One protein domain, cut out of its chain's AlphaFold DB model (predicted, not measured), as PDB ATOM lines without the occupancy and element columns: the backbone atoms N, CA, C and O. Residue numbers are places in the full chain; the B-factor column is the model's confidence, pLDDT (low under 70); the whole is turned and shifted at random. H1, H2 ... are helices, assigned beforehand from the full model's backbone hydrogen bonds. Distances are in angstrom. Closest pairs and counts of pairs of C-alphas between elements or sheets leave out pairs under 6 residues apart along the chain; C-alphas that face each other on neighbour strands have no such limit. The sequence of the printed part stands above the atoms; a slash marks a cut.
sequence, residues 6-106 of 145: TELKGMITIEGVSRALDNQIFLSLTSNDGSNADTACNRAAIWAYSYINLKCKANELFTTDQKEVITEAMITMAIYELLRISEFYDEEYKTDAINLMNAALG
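This is residues 6 to 106 of the 145 residues of an uncharacterized protein of Aliivibrio finisterrensis (UniProt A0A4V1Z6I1). Two long helices, H4 and H5, cross steeply as the core, and H6 folds back along H5 as the second half of a helical hairpin. Away from H6, short H1 packs on H4 and short H2 lies across H5, while H3 sits at one end of the long axis. The 101 printed residues have six named helices, H1 to H6 in chain order, no named strand, and are all helix by class. The whole is compact, with a radius of gyration of the C-alphas of 13.1 A, yet elongated, spanning 39 by 24 by 19 A.

Start with H1, residues 6 to 11, which touches residues 41 to 49 alone of H4, residues 35 to 54; the closest C-alphas, of Lys 9 and Ala 45, are 5.5 A apart. Next, H2, residues 14 to 20, touches H5, residues 64 to 85, about perpendicular at 87 degrees, its C-alpha 17 5.5 A from C-alpha 75, the closest pair. H3, residues 23 to 30, only just touches H5, with 3 pairs of C-alphas within 8 A, the closest those of Leu 29 and Leu 83 at 6.7 A. H3 and H4 touch only at the corner, and only just, with 3 such pairs, the closest those of Thr 30 and Asn 36 at 5.6 A. H4 and H5 touch at a steep tilt of 53 degrees, opposite ways, closest at C-alphas 40 and 78, 4.9 A. H6, residues 91 to 104, forms a hairpin with H5 at a shallow tilt of 16 degrees; C-alphas 73 and 97 come closest, at 4.4 A. H6 is apart from H1, H2 and H3. In all six helices every O i to N i+4 pair is within hydrogen-bond range.

Find C-alpha 6 at (18.514, 28.099, -12.720), where H1 begins. H4 runs 28.6 A from first to last C-alpha, H5 30.9 A from C-alpha 64 at (31.364, 25.333, -23.296), and H6 20.1 A to C-alpha 104 at (32.772, 16.583, -17.333).

Look to Gln 24 and Asn 59 for the C-alphas farthest apart, 39.9 A. The printed part has no cut and no long link. Its mean pLDDT is 92.3, and no printed residue is under 70.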
ATOM      1  N   THR A   6      19.263  27.429 -11.649       95.31
ATOM      2  CA  THR A   6      18.514  28.099 -12.720       95.31
ATOM      3  C   THR A   6      19.190  27.927 -14.078       95.31
ATOM      4  O   THR A   6      18.506  27.625 -15.049       95.31
ATOM      5  N   GLU A   7      20.518  28.061 -14.149       93.69
ATOM      6  CA  GLU A   7      21.273  27.761 -15.375       93.69
ATOM      7  C   GLU A   7      21.097  26.302 -15.795       93.69
ATOM      8  O   GLU A   7      20.756  26.048 -16.944       93.69
ATOM      9  N   LEU A   8      21.255  25.349 -14.871       95.56
ATOM     10  CA  LEU A   8      21.099  23.920 -15.174       95.56
ATOM     11  C   LEU A   8      19.693  23.594 -15.689       95.56
ATOM     12  O   LEU A   8      19.552  22.867 -16.668       95.56
ATOM     13  N   LYS A   9      18.655  24.186 -15.086       96.50
ATOM     14  CA  LYS A   9      17.274  24.077 -15.574       96.50
ATOM     15  C   LYS A   9      17.081  24.682 -16.965       96.50
ATOM     16  O   LYS A   9      16.227  24.209 -17.697       96.50
ATOM     17  N   GLY A  10      17.842  25.716 -17.321       95.06
ATOM     18  CA  GLY A  10      17.821  26.304 -18.662       95.06
ATOM     19  C   GLY A  10      18.585  25.489 -19.711       95.06
ATOM     20  O   GLY A  10      18.341  25.666 -20.900       95.06
ATOM     21  N   MET A  11      19.501  24.612 -19.289       95.69
ATOM     22  CA  MET A  11      20.303  23.768 -20.183       95.69
ATOM     23  C   MET A  11      19.565  22.498 -20.621       95.69
ATOM     24  O   MET A  11      19.740  22.051 -21.752       95.69
ATOM     25  N   ILE A  12      18.733  21.915 -19.753       96.25
ATOM     26  CA  ILE A  12      17.934  20.731 -20.083       96.25
ATOM     27  C   ILE A  12      16.547  21.118 -20.597       96.25
ATOM     28  O   ILE A  12      15.861  21.956 -20.017       96.25
ATOM     29  N   THR A  13      16.104  20.475 -21.678       95.06
ATOM     30  CA  THR A  13      14.781  20.704 -22.268       95.06
ATOM     31  C   THR A  13      14.084  19.385 -22.575       95.06
ATOM     32  O   THR A  13      14.732  18.377 -22.860       95.06
ATOM     33  N   ILE A  14      12.748  19.410 -22.583       94.81
ATOM     34  CA  ILE A  14      11.926  18.267 -23.010       94.81
ATOM     35  C   ILE A  14      12.282  17.856 -24.445       94.81
ATOM     36  O   ILE A  14      12.345  16.669 -24.749       94.81
ATOM     37  N   GLU A  15      12.563  18.825 -25.319       93.62
ATOM     38  CA  GLU A  15      12.984  18.559 -26.695       93.62
ATOM     39  C   GLU A  15      14.327  17.816 -26.754       93.62
ATOM     40  O   GLU A  15      14.467  16.876 -27.533       93.62
ATOM     41  N   GLY A  16      15.293  18.176 -25.901       93.12
ATOM     42  CA  GLY A  16      16.558  17.449 -25.776       93.12
ATOM     43  C   GLY A  16      16.350  15.989 -25.370       93.12
ATOM     44  O   GLY A  16      16.894  15.092 -26.009       93.12
ATOM     45  N   VAL A  17      15.490  15.741 -24.377       94.31
ATOM     46  CA  VAL A  17      15.137  14.378 -23.940       94.31
ATOM     47  C   VAL A  17      14.409  13.604 -25.041       94.31
ATOM     48  O   VAL A  17      14.720  12.443 -25.289       94.31
ATOM     49  N   SER A  18      13.472  14.244 -25.742       94.50
ATOM     50  CA  SER A  18      12.725  13.620 -26.838       94.50
ATOM     51  C   SER A  18      13.628  13.218 -28.005       94.50
ATOM     52  O   SER A  18      13.405  12.164 -28.588       94.50
ATOM     53  N   ARG A  19      14.653  14.014 -28.334       93.94
ATOM     54  CA  ARG A  19      15.614  13.695 -29.405       93.94
ATOM     55  C   ARG A  19      16.572  12.559 -29.043       93.94
ATOM     56  O   ARG A  19      17.088  11.910 -29.948       93.94
ATOM     57  N   ALA A  20      16.820  12.342 -27.754       93.31
ATOM     58  CA  ALA A  20      17.691  11.276 -27.262       93.31
ATOM     59  C   ALA A  20      16.998   9.900 -27.214       93.31
ATOM     60  O   ALA A  20      17.660   8.881 -27.034       93.31
ATOM     61  N   LEU A  21      15.675   9.857 -27.388       90.75
ATOM     62  CA  LEU A  21      14.878   8.635 -27.388       90.75
ATOM     63  C   LEU A  21      14.247   8.387 -28.757       90.75
ATOM     64  O   LEU A  21      13.969   9.314 -29.518       90.75
ATOM     65  N   ASP A  22      13.941   7.122 -29.049       92.06
ATOM     66  CA  ASP A  22      13.005   6.825 -30.130       92.06
ATOM     67  C   ASP A  22      11.638   7.455 -29.814       92.06
ATOM     68  O   ASP A  22      11.153   7.407 -28.679       92.06
ATOM     69  N   ASN A  23      10.999   8.034 -30.832       88.75
ATOM     70  CA  ASN A  23       9.753   8.772 -30.660       88.75
ATOM     71  C   ASN A  23       8.637   7.903 -30.044       88.75
ATOM     72  O   ASN A  23       7.865   8.382 -29.217       88.75
ATOM     73  N   GLN A  24       8.559   6.611 -30.383       88.81
ATOM     74  CA  GLN A  24       7.545   5.718 -29.811       88.81
ATOM     75  C   GLN A  24       7.800   5.440 -28.329       88.81
ATOM     76  O   GLN A  24       6.849   5.363 -27.546       88.81
ATOM     77  N   ILE A  25       9.070   5.319 -27.936       89.44
ATOM     78  CA  ILE A  25       9.469   5.159 -26.534       89.44
ATOM     79  C   ILE A  25       9.108   6.426 -25.760       89.44
ATOM     80  O   ILE A  25       8.433   6.343 -24.737       89.44
ATOM     81  N   PHE A  26       9.472   7.603 -26.275       91.06
ATOM     82  CA  PHE A  26       9.156   8.873 -25.625       91.06
ATOM     83  C   PHE A  26       7.645   9.061 -25.412       91.06
ATOM     84  O   PHE A  26       7.212   9.375 -24.301       91.06
ATOM     85  N   LEU A  27       6.827   8.814 -26.441       89.81
ATOM     86  CA  LEU A  27       5.364   8.923 -26.343       89.81
ATOM     87  C   LEU A  27       4.772   7.924 -25.340       89.81
ATOM     88  O   LEU A  27       3.867   8.269 -24.579       89.81
ATOM     89  N   SER A  28       5.321   6.709 -25.295       88.94
ATOM     90  CA  SER A  28       4.900   5.671 -24.349       88.94
ATOM     91  C   SER A  28       5.215   6.059 -22.904       88.94
ATOM     92  O   SER A  28       4.364   5.927 -22.028       88.94
ATOM     93  N   LEU A  29       6.407   6.604 -22.648       87.38
ATOM     94  CA  LEU A  29       6.821   7.015 -21.305       87.38
ATOM     95  C   LEU A  29       6.107   8.277 -20.815       87.38
ATOM     96  O   LEU A  29       5.880   8.440 -19.618       87.38
ATOM     97  N   THR A  30       5.729   9.164 -21.727       89.50
ATOM     98  CA  THR A  30       5.005  10.395 -21.394       89.50
ATOM     99  C   THR A  30       3.492  10.207 -21.339       89.50
ATOM    100  O   THR A  30       2.793  11.101 -20.887       89.50
ATOM    101  N   SER A  31       2.951   9.056 -21.762       80.50
ATOM    102  CA  SER A  31       1.495   8.859 -21.893       80.50
ATOM    103  C   SER A  31       0.820   9.963 -22.730       80.50
ATOM    104  O   SER A  31      -0.324  10.333 -22.475       80.50
ATOM    105  N   ASN A  32       1.538  10.504 -23.727       73.56
ATOM    106  CA  ASN A  32       1.175  11.692 -24.514       73.56
ATOM    107  C   ASN A  32       0.984  13.002 -23.714       73.56
ATOM    108  O   ASN A  32       0.440  13.965 -24.255       73.56
ATOM    109  N   ASP A  33       1.448  13.067 -22.463       77.19
ATOM    110  CA  ASP A  33       1.458  14.272 -21.633       77.19
ATOM    111  C   ASP A  33       2.897  14.647 -21.226       77.19
ATOM    112  O   ASP A  33       3.648  13.872 -20.632       77.19
ATOM    113  N   GLY A  34       3.300  15.878 -21.540       82.19
ATOM    114  CA  GLY A  34       4.644  16.387 -21.259       82.19
ATOM    115  C   GLY A  34       4.964  16.538 -19.767       82.19
ATOM    116  O   GLY A  34       6.124  16.766 -19.426       82.19
ATOM    117  N   SER A  35       3.980  16.396 -18.874       89.94
ATOM    118  CA  SER A  35       4.140  16.553 -17.421       89.94
ATOM    119  C   SER A  35       5.188  15.611 -16.805       89.94
ATOM    120  O   SER A  35       5.998  16.038 -15.972       89.94
ATOM    121  N   ASN A  36       5.245  14.353 -17.255       92.00
ATOM    122  CA  ASN A  36       6.255  13.390 -16.806       92.00
ATOM    123  C   ASN A  36       7.663  13.795 -17.262       92.00
ATOM    124  O   ASN A  36       8.611  13.726 -16.477       92.00
ATOM    125  N   ALA A  37       7.799  14.270 -18.505       93.81
ATOM    126  CA  ALA A  37       9.076  14.731 -19.042       93.81
ATOM    127  C   ALA A  37       9.564  16.009 -18.339       93.81
ATOM    128  O   ALA A  37      10.745  16.104 -18.008       93.81
ATOM    129  N   ASP A  38       8.670  16.958 -18.043       95.31
ATOM    130  CA  ASP A  38       8.999  18.157 -17.262       95.31
ATOM    131  C   ASP A  38       9.473  17.796 -15.846       95.31
ATOM    132  O   ASP A  38      10.509  18.276 -15.373       95.31
ATOM    133  N   THR A  39       8.762  16.878 -15.184       95.62
ATOM    134  CA  THR A  39       9.146  16.370 -13.860       95.62
ATOM    135  C   THR A  39      10.526  15.713 -13.900       95.62
ATOM    136  O   THR A  39      11.362  15.982 -13.033       95.62
ATOM    137  N   ALA A  40      10.789  14.884 -14.912       96.38
ATOM    138  CA  ALA A  40      12.073  14.221 -15.096       96.38
ATOM    139  C   ALA A  40      13.215  15.226 -15.333       96.38
ATOM    140  O   ALA A  40      14.243  15.150 -14.657       96.38
ATOM    141  N   CYS A  41      13.013  16.224 -16.202       97.69
ATOM    142  CA  CYS A  41      13.991  17.287 -16.457       97.69
ATOM    143  C   CYS A  41      14.311  18.079 -15.181       97.69
ATOM    144  O   CYS A  41      15.476  18.312 -14.853       97.69
ATOM    145  N   ASN A  42      13.280  18.449 -14.413       97.56
ATOM    146  CA  ASN A  42      13.447  19.156 -13.146       97.56
ATOM    147  C   ASN A  42      14.257  18.337 -12.129       97.56
ATOM    148  O   ASN A  42      15.142  18.885 -11.465       97.56
ATOM    149  N   ARG A  43      13.983  17.032 -12.005       97.88
ATOM    150  CA  ARG A  43      14.728  16.142 -11.102       97.88
ATOM    151  C   ARG A  43      16.178  15.961 -11.542       97.88
ATOM    152  O   ARG A  43      17.064  16.045 -10.694       97.88
ATOM    153  N   ALA A  44      16.431  15.800 -12.839       98.06
ATOM    154  CA  ALA A  44      17.783  15.702 -13.381       98.06
ATOM    155  C   ALA A  44      18.611  16.970 -13.109       98.06
ATOM    156  O   ALA A  44      19.748  16.875 -12.650       98.06
ATOM    157  N   ALA A  45      18.028  18.162 -13.282       97.94
ATOM    158  CA  ALA A  45      18.705  19.419 -12.961       97.94
ATOM    159  C   ALA A  45      19.037  19.543 -11.460       97.94
ATOM    160  O   ALA A  45      20.133  19.972 -11.093       97.94
ATOM    161  N   ILE A  46      18.118  19.134 -10.573       97.50
ATOM    162  CA  ILE A  46      18.350  19.113  -9.117       97.50
ATOM    163  C   ILE A  46      19.462  18.123  -8.754       97.50
ATOM    164  O   ILE A  46      20.325  18.439  -7.927       97.50
ATOM    165  N   TRP A  47      19.461  16.941  -9.373       97.69
ATOM    166  CA  TRP A  47      20.516  15.949  -9.200       97.69
ATOM    167  C   TRP A  47      21.875  16.516  -9.616       97.69
ATOM    168  O   TRP A  47      22.798  16.495  -8.804       97.69
ATOM    169  N   ALA A  48      21.989  17.088 -10.817       96.88
ATOM    170  CA  ALA A  48      23.238  17.658 -11.316       96.88
ATOM    171  C   ALA A  48      23.749  18.782 -10.411       96.88
ATOM    172  O   ALA A  48      24.917  18.786 -10.021       96.88
ATOM    173  N   TYR A  49      22.862  19.687  -9.991       95.31
ATOM    174  CA  TYR A  49      23.211  20.754  -9.057       95.31
ATOM    175  C   TYR A  49      23.758  20.195  -7.739       95.31
ATOM    176  O   TYR A  49      24.793  20.644  -7.244       95.31
ATOM    177  N   SER A  50      23.090  19.186  -7.178       94.62
ATOM    178  CA  SER A  50      23.524  18.535  -5.939       94.62
ATOM    179  C   SER A  50      24.870  17.829  -6.123       94.62
ATOM    180  O   SER A  50      25.756  17.965  -5.283       94.62
ATOM    181  N   TYR A  51      25.056  17.134  -7.246       94.44
ATOM    182  CA  TYR A  51      26.280  16.407  -7.573       94.44
ATOM    183  C   TYR A  51      27.488  17.345  -7.685       94.44
ATOM    184  O   TYR A  51      28.521  17.113  -7.056       94.44
ATOM    185  N   ILE A  52      27.343  18.446  -8.425       93.06
ATOM    186  CA  ILE A  52      28.388  19.461  -8.617       93.06
ATOM    187  C   ILE A  52      28.774  20.111  -7.279       93.06
ATOM    188  O   ILE A  52      29.963  20.289  -6.994       93.06
ATOM    189  N   ASN A  53      27.789  20.424  -6.430       89.25
ATOM    190  CA  ASN A  53      28.034  20.985  -5.099       89.25
ATOM    191  C   ASN A  53      28.763  20.004  -4.175       89.25
ATOM    192  O   ASN A  53      29.736  20.388  -3.529       89.25
ATOM    193  N   LEU A  54      28.347  18.734  -4.146       88.00
ATOM    194  CA  LEU A  54      28.986  17.697  -3.325       88.00
ATOM    195  C   LEU A  54      30.447  17.449  -3.709       88.00
ATOM    196  O   LEU A  54      31.248  17.040  -2.873       88.00
ATOM    197  N   LYS A  55      30.805  17.697  -4.969       85.50
ATOM    198  CA  LYS A  55      32.180  17.581  -5.464       85.50
ATOM    199  C   LYS A  55      32.979  18.882  -5.333       85.50
ATOM    200  O   LYS A  55      34.092  18.956  -5.842       85.50
ATOM    201  N   CYS A  56      32.432  19.891  -4.646       71.81
ATOM    202  CA  CYS A  56      33.026  21.217  -4.446       71.81
ATOM    203  C   CYS A  56      33.346  21.964  -5.754       71.81
ATOM    204  O   CYS A  56      34.161  22.884  -5.761       71.81
ATOM    205  N   LYS A  57      32.682  21.599  -6.859       74.12
ATOM    206  CA  LYS A  57      32.899  22.166  -8.199       74.12
ATOM    207  C   LYS A  57      31.975  23.340  -8.523       74.12
ATOM    208  O   LYS A  57      32.120  23.962  -9.567       74.12
ATOM    209  N   ALA A  58      31.046  23.685  -7.632       70.81
ATOM    210  CA  ALA A  58      30.041  24.716  -7.892       70.81
ATOM    211  C   ALA A  58      30.631  26.108  -8.161       70.81
ATOM    212  O   ALA A  58      30.048  26.876  -8.918       70.81
ATOM    213  N   ASN A  59      31.799  26.422  -7.590       76.12
ATOM    214  CA  ASN A  59      32.472  27.708  -7.790       76.12
ATOM    215  C   ASN A  59      33.383  27.747  -9.029       76.12
ATOM    216  O   ASN A  59      33.944  28.801  -9.329       76.12
ATOM    217  N   GLU A  60      33.541  26.629  -9.742       80.62
ATOM    218  CA  GLU A  60      34.369  26.564 -10.945       80.62
ATOM    219  C   GLU A  60      33.623  27.090 -12.179       80.62
ATOM    220  O   GLU A  60      32.397  27.029 -12.285       80.62
ATOM    221  N   LEU A  61      34.391  27.639 -13.122       85.62
ATOM    222  CA  LEU A  61      33.889  28.020 -14.436       85.62
ATOM    223  C   LEU A  61      33.985  26.809 -15.359       85.62
ATOM    224  O   LEU A  61      35.087  26.368 -15.675       85.62
ATOM    225  N   PHE A  62      32.841  26.312 -15.819       89.50
ATOM    226  CA  PHE A  62      32.796  25.261 -16.833       89.50
ATOM    227  C   PHE A  62      32.986  25.850 -18.231       89.50
ATOM    228  O   PHE A  62      32.353  26.857 -18.573       89.50
ATOM    229  N   THR A  63      33.834  25.211 -19.038       91.75
ATOM    230  CA  THR A  63      33.959  25.512 -20.469       91.75
ATOM    231  C   THR A  63      32.661  25.180 -21.210       91.75
ATOM    232  O   THR A  63      31.799  24.475 -20.684       91.75
ATOM    233  N   THR A  64      32.509  25.682 -22.438       93.00
ATOM    234  CA  THR A  64      31.364  25.333 -23.296       93.00
ATOM    235  C   THR A  64      31.249  23.819 -23.463       93.00
ATOM    236  O   THR A  64      30.200  23.263 -23.160       93.00
ATOM    237  N   ASP A  65      32.348  23.149 -23.801       93.81
ATOM    238  CA  ASP A  65      32.385  21.696 -23.991       93.81
ATOM    239  C   ASP A  65      32.003  20.940 -22.706       93.81
ATOM    240  O   ASP A  65      31.237  19.983 -22.738       93.81
ATOM    241  N   GLN A  66      32.468  21.396 -21.535       93.69
ATOM    242  CA  GLN A  66      32.053  20.798 -20.261       93.69
ATOM    243  C   GLN A  66      30.554  20.972 -20.017       93.69
ATOM    244  O   GLN A  66      29.906  20.049 -19.531       93.69
ATOM    245  N   LYS A  67      29.989  22.138 -20.352       94.50
ATOM    246  CA  LYS A  67      28.547  22.380 -20.245       94.50
ATOM    247  C   LYS A  67      27.754  21.491 -21.201       94.50
ATOM    248  O   LYS A  67      26.679  21.038 -20.816       94.50
ATOM    249  N   GLU A  68      28.269  21.201 -22.392       95.50
ATOM    250  CA  GLU A  68      27.653  20.239 -23.314       95.50
ATOM    251  C   GLU A  68      27.633  18.828 -22.713       95.50
ATOM    252  O   GLU A  68      26.568  18.223 -22.629       95.50
ATOM    253  N   VAL A  69      28.755  18.343 -22.169       96.25
ATOM    254  CA  VAL A  69      28.804  17.015 -21.521       96.25
ATOM    255  C   VAL A  69      27.928  16.959 -20.260       96.25
ATOM    256  O   VAL A  69      27.261  15.955 -20.014       96.25
ATOM    257  N   ILE A  70      27.862  18.039 -19.471       96.44
ATOM    258  CA  ILE A  70      26.929  18.157 -18.334       96.44
ATOM    259  C   ILE A  70      25.475  18.096 -18.820       96.44
ATOM    260  O   ILE A  70      24.641  17.468 -18.171       96.44
ATOM    261  N   THR A  71      25.163  18.734 -19.949       97.50
ATOM    262  CA  THR A  71      23.821  18.698 -20.546       97.50
ATOM    263  C   THR A  71      23.456  17.276 -20.955       97.50
ATOM    264  O   THR A  71      22.380  16.808 -20.590       97.50
ATOM    265  N   GLU A  72      24.373  16.554 -21.599       97.81
ATOM    266  CA  GLU A  72      24.178  15.151 -21.977       97.81
ATOM    267  C   GLU A  72      23.986  14.243 -20.751       97.81
ATOM    268  O   GLU A  72      23.071  13.417 -20.705       97.81
ATOM    269  N   ALA A  73      24.779  14.450 -19.694       97.94
ATOM    270  CA  ALA A  73      24.612  13.742 -18.426       97.94
ATOM    271  C   ALA A  73      23.223  13.987 -17.810       97.94
ATOM    272  O   ALA A  73      22.590  13.063 -17.296       97.94
ATOM    273  N   MET A  74      22.726  15.228 -17.864       98.38
ATOM    274  CA  MET A  74      21.385  15.568 -17.385       98.38
ATOM    275  C   MET A  74      20.284  14.962 -18.255       98.38
ATOM    276  O   MET A  74      19.301  14.484 -17.696       98.38
ATOM    277  N   ILE A  75      20.429  14.949 -19.584       98.38
ATOM    278  CA  ILE A  75      19.477  14.292 -20.495       98.38
ATOM    279  C   ILE A  75      19.391  12.802 -20.164       98.38
ATOM    280  O   ILE A  75      18.298  12.283 -19.944       98.38
ATOM    281  N   THR A  76      20.537  12.140 -20.018       97.88
ATOM    282  CA  THR A  76      20.615  10.718 -19.660       97.88
ATOM    283  C   THR A  76      19.958  10.445 -18.298       97.88
ATOM    284  O   THR A  76      19.160   9.518 -18.153       97.88
ATOM    285  N   MET A  77      20.201  11.301 -17.297       98.19
ATOM    286  CA  MET A  77      19.539  11.193 -15.990       98.19
ATOM    287  C   MET A  77      18.030  11.461 -16.069       98.19
ATOM    288  O   MET A  77      17.249  10.838 -15.352       98.19
ATOM    289  N   ALA A  78      17.595  12.379 -16.931       97.81
ATOM    290  CA  ALA A  78      16.177  12.632 -17.149       97.81
ATOM    291  C   ALA A  78      15.492  11.429 -17.805       97.81
ATOM    292  O   ALA A  78      14.371  11.111 -17.426       97.81
ATOM    293  N   ILE A  79      16.163  10.710 -18.709       96.56
ATOM    294  CA  ILE A  79      15.649   9.446 -19.257       96.56
ATOM    295  C   ILE A  79      15.476   8.414 -18.139       96.56
ATOM    296  O   ILE A  79      14.400   7.831 -18.019       96.56
ATOM    297  N   TYR A  80      16.474   8.246 -17.264       97.06
ATOM    298  CA  TYR A  80      16.351   7.377 -16.086       97.06
ATOM    299  C   TYR A  80      15.155   7.758 -15.196       97.06
ATOM    300  O   TYR A  80      14.356   6.906 -14.807       97.06
ATOM    301  N   GLU A  81      15.006   9.044 -14.872       96.38
ATOM    302  CA  GLU A  81      13.891   9.537 -14.060       96.38
ATOM    303  C   GLU A  81      12.538   9.319 -14.743       96.38
ATOM    304  O   GLU A  81      11.572   8.958 -14.072       96.38
ATOM    305  N   LEU A  82      12.473   9.506 -16.061       95.00
ATOM    306  CA  LEU A  82      11.271   9.293 -16.857       95.00
ATOM    307  C   LEU A  82      10.875   7.811 -16.875       95.00
ATOM    308  O   LEU A  82       9.717   7.493 -16.619       95.00
ATOM    309  N   LEU A  83      11.836   6.909 -17.091       93.62
ATOM    310  CA  LEU A  83      11.630   5.465 -16.980       93.62
ATOM    311  C   LEU A  83      11.103   5.100 -15.586       93.62
ATOM    312  O   LEU A  83      10.073   4.436 -15.477       93.62
ATOM    313  N   ARG A  84      11.731   5.626 -14.525       93.81
ATOM    314  CA  ARG A  84      11.322   5.371 -13.136       93.81
ATOM    315  C   ARG A  84       9.912   5.877 -12.827       93.81
ATOM    316  O   ARG A  84       9.190   5.213 -12.090       93.81
ATOM    317  N   ILE A  85       9.529   7.054 -13.332       93.00
ATOM    318  CA  ILE A  85       8.164   7.597 -13.187       93.00
ATOM    319  C   ILE A  85       7.146   6.661 -13.844       93.00
ATOM    320  O   ILE A  85       6.073   6.451 -13.288       93.00
ATOM    321  N   SER A  86       7.509   6.076 -14.981       89.88
ATOM    322  CA  SER A  86       6.667   5.157 -15.748       89.88
ATOM    323  C   SER A  86       6.832   3.687 -15.337       89.88
ATOM    324  O   SER A  86       6.415   2.803 -16.076       89.88
ATOM    325  N   GLU A  87       7.429   3.425 -14.167       89.19
ATOM    326  CA  GLU A  87       7.632   2.091 -13.574       89.19
ATOM    327  C   GLU A  87       8.507   1.129 -14.405       89.19
ATOM    328  O   GLU A  87       8.521  -0.082 -14.178       89.19
ATOM    329  N   PHE A  88       9.311   1.669 -15.323       88.50
ATOM    330  CA  PHE A  88      10.375   0.945 -16.009       88.50
ATOM    331  C   PHE A  88      11.698   1.195 -15.277       88.50
ATOM    332  O   PHE A  88      12.135   2.332 -15.114       88.50
ATOM    333  N   TYR A  89      12.348   0.134 -14.805       83.81
ATOM    334  CA  TYR A  89      13.609   0.251 -14.073       83.81
ATOM    335  C   TYR A  89      14.775  -0.146 -14.967       83.81
ATOM    336  O   TYR A  89      14.952  -1.326 -15.264       83.81
ATOM    337  N   ASP A  90      15.579   0.840 -15.350       89.62
ATOM    338  CA  ASP A  90      16.826   0.636 -16.080       89.62
ATOM    339  C   ASP A  90      17.937   1.493 -15.456       89.62
ATOM    340  O   ASP A  90      18.018   2.704 -15.659       89.62
ATOM    341  N   GLU A  91      18.768   0.869 -14.619       93.44
ATOM    342  CA  GLU A  91      19.858   1.558 -13.915       93.44
ATOM    343  C   GLU A  91      21.069   1.849 -14.826       93.44
ATOM    344  O   GLU A  91      21.992   2.548 -14.389       93.44
ATOM    345  N   GLU A  92      21.084   1.365 -16.074       94.88
ATOM    346  CA  GLU A  92      22.159   1.646 -17.035       94.88
ATOM    347  C   GLU A  92      22.230   3.152 -17.324       94.88
ATOM    348  O   GLU A  92      23.270   3.771 -17.103       94.88
ATOM    349  N   TYR A  93      21.089   3.786 -17.618       95.06
ATOM    350  CA  TYR A  93      21.003   5.237 -17.839       95.06
ATOM    351  C   TYR A  93      21.531   6.062 -16.662       95.06
ATOM    352  O   TYR A  93      22.217   7.070 -16.835       95.06
ATOM    353  N   LYS A  94      21.241   5.644 -15.431       96.94
ATOM    354  CA  LYS A  94      21.755   6.338 -14.245       96.94
ATOM    355  C   LYS A  94      23.270   6.195 -14.129       96.94
ATOM    356  O   LYS A  94      23.948   7.156 -13.763       96.94
ATOM    357  N   THR A  95      23.788   5.003 -14.410       96.50
ATOM    358  CA  THR A  95      25.226   4.714 -14.380       96.50
ATOM    359  C   THR A  95      25.956   5.556 -15.423       96.50
ATOM    360  O   THR A  95      26.930   6.235 -15.090       96.50
ATOM    361  N   ASP A  96      25.428   5.620 -16.641       96.62
ATOM    362  CA  ASP A  96      25.984   6.416 -17.732       96.62
ATOM    363  C   ASP A  96      25.930   7.915 -17.447       96.62
ATOM    364  O   ASP A  96      26.931   8.614 -17.619       96.62
ATOM    365  N   ALA A  97      24.819   8.411 -16.896       97.31
ATOM    366  CA  ALA A  97      24.705   9.800 -16.468       97.31
ATOM    367  C   ALA A  97      25.773  10.171 -15.424       97.31
ATOM    368  O   ALA A  97      26.383  11.241 -15.498       97.31
ATOM    369  N   ILE A  98      26.041   9.285 -14.458       96.44
ATOM    370  CA  ILE A  98      27.100   9.485 -13.460       96.44
ATOM    371  C   ILE A  98      28.485   9.482 -14.119       96.44
ATOM    372  O   ILE A  98      29.318  10.322 -13.777       96.44
ATOM    373  N   ASN A  99      28.738   8.573 -15.061       95.56
ATOM    374  CA  ASN A  99      30.010   8.493 -15.780       95.56
ATOM    375  C   ASN A  99      30.276   9.759 -16.606       95.56
ATOM    376  O   ASN A  99      31.361  10.334 -16.509       95.56
ATOM    377  N   LEU A 100      29.271  10.241 -17.342       96.38
ATOM    378  CA  LEU A 100      29.331  11.493 -18.100       96.38
ATOM    379  C   LEU A 100      29.575  12.696 -17.183       96.38
ATOM    380  O   LEU A 100      30.451  13.516 -17.455       96.38
ATOM    381  N   MET A 101      28.858  12.773 -16.059       96.12
ATOM    382  CA  MET A 101      29.050  13.840 -15.077       96.12
ATOM    383  C   MET A 101      30.470  13.815 -14.500       96.12
ATOM    384  O   MET A 101      31.132  14.846 -14.431       96.12
ATOM    385  N   ASN A 102      30.989  12.642 -14.134       93.94
ATOM    386  CA  ASN A 102      32.362  12.511 -13.650       93.94
ATOM    387  C   ASN A 102      33.390  12.942 -14.699       93.94
ATOM    388  O   ASN A 102      34.325  13.668 -14.358       93.94
ATOM    389  N   ALA A 103      33.196  12.549 -15.961       91.69
ATOM    390  CA  ALA A 103      34.057  12.961 -17.064       91.69
ATOM    391  C   ALA A 103      34.060  14.489 -17.235       91.69
ATOM    392  O   ALA A 103      35.130  15.094 -17.285       91.69
ATOM    393  N   ALA A 104      32.885  15.128 -17.224       92.88
ATOM    394  CA  ALA A 104      32.772  16.583 -17.333       92.88
ATOM    395  C   ALA A 104      33.454  17.326 -16.172       92.88
ATOM    396  O   ALA A 104      34.064  18.381 -16.363       92.88
ATOM    397  N   LEU A 105      33.375  16.758 -14.965       91.44
ATOM    398  CA  LEU A 105      33.963  17.323 -13.750       91.44
ATOM    399  C   LEU A 105      35.449  16.975 -13.561       91.44
ATOM    400  O   LEU A 105      36.056  17.431 -12.588       91.44
ATOM    401  N   GLY A 106      36.038  16.173 -14.456       88.62
ATOM    402  CA  GLY A 106      37.417  15.697 -14.338       88.62
ATOM    403  C   GLY A 106      37.642  14.796 -13.119       88.62
ATOM    404  O   GLY A 106      38.745  14.740 -12.580       88.62
TER     405      GLY A 106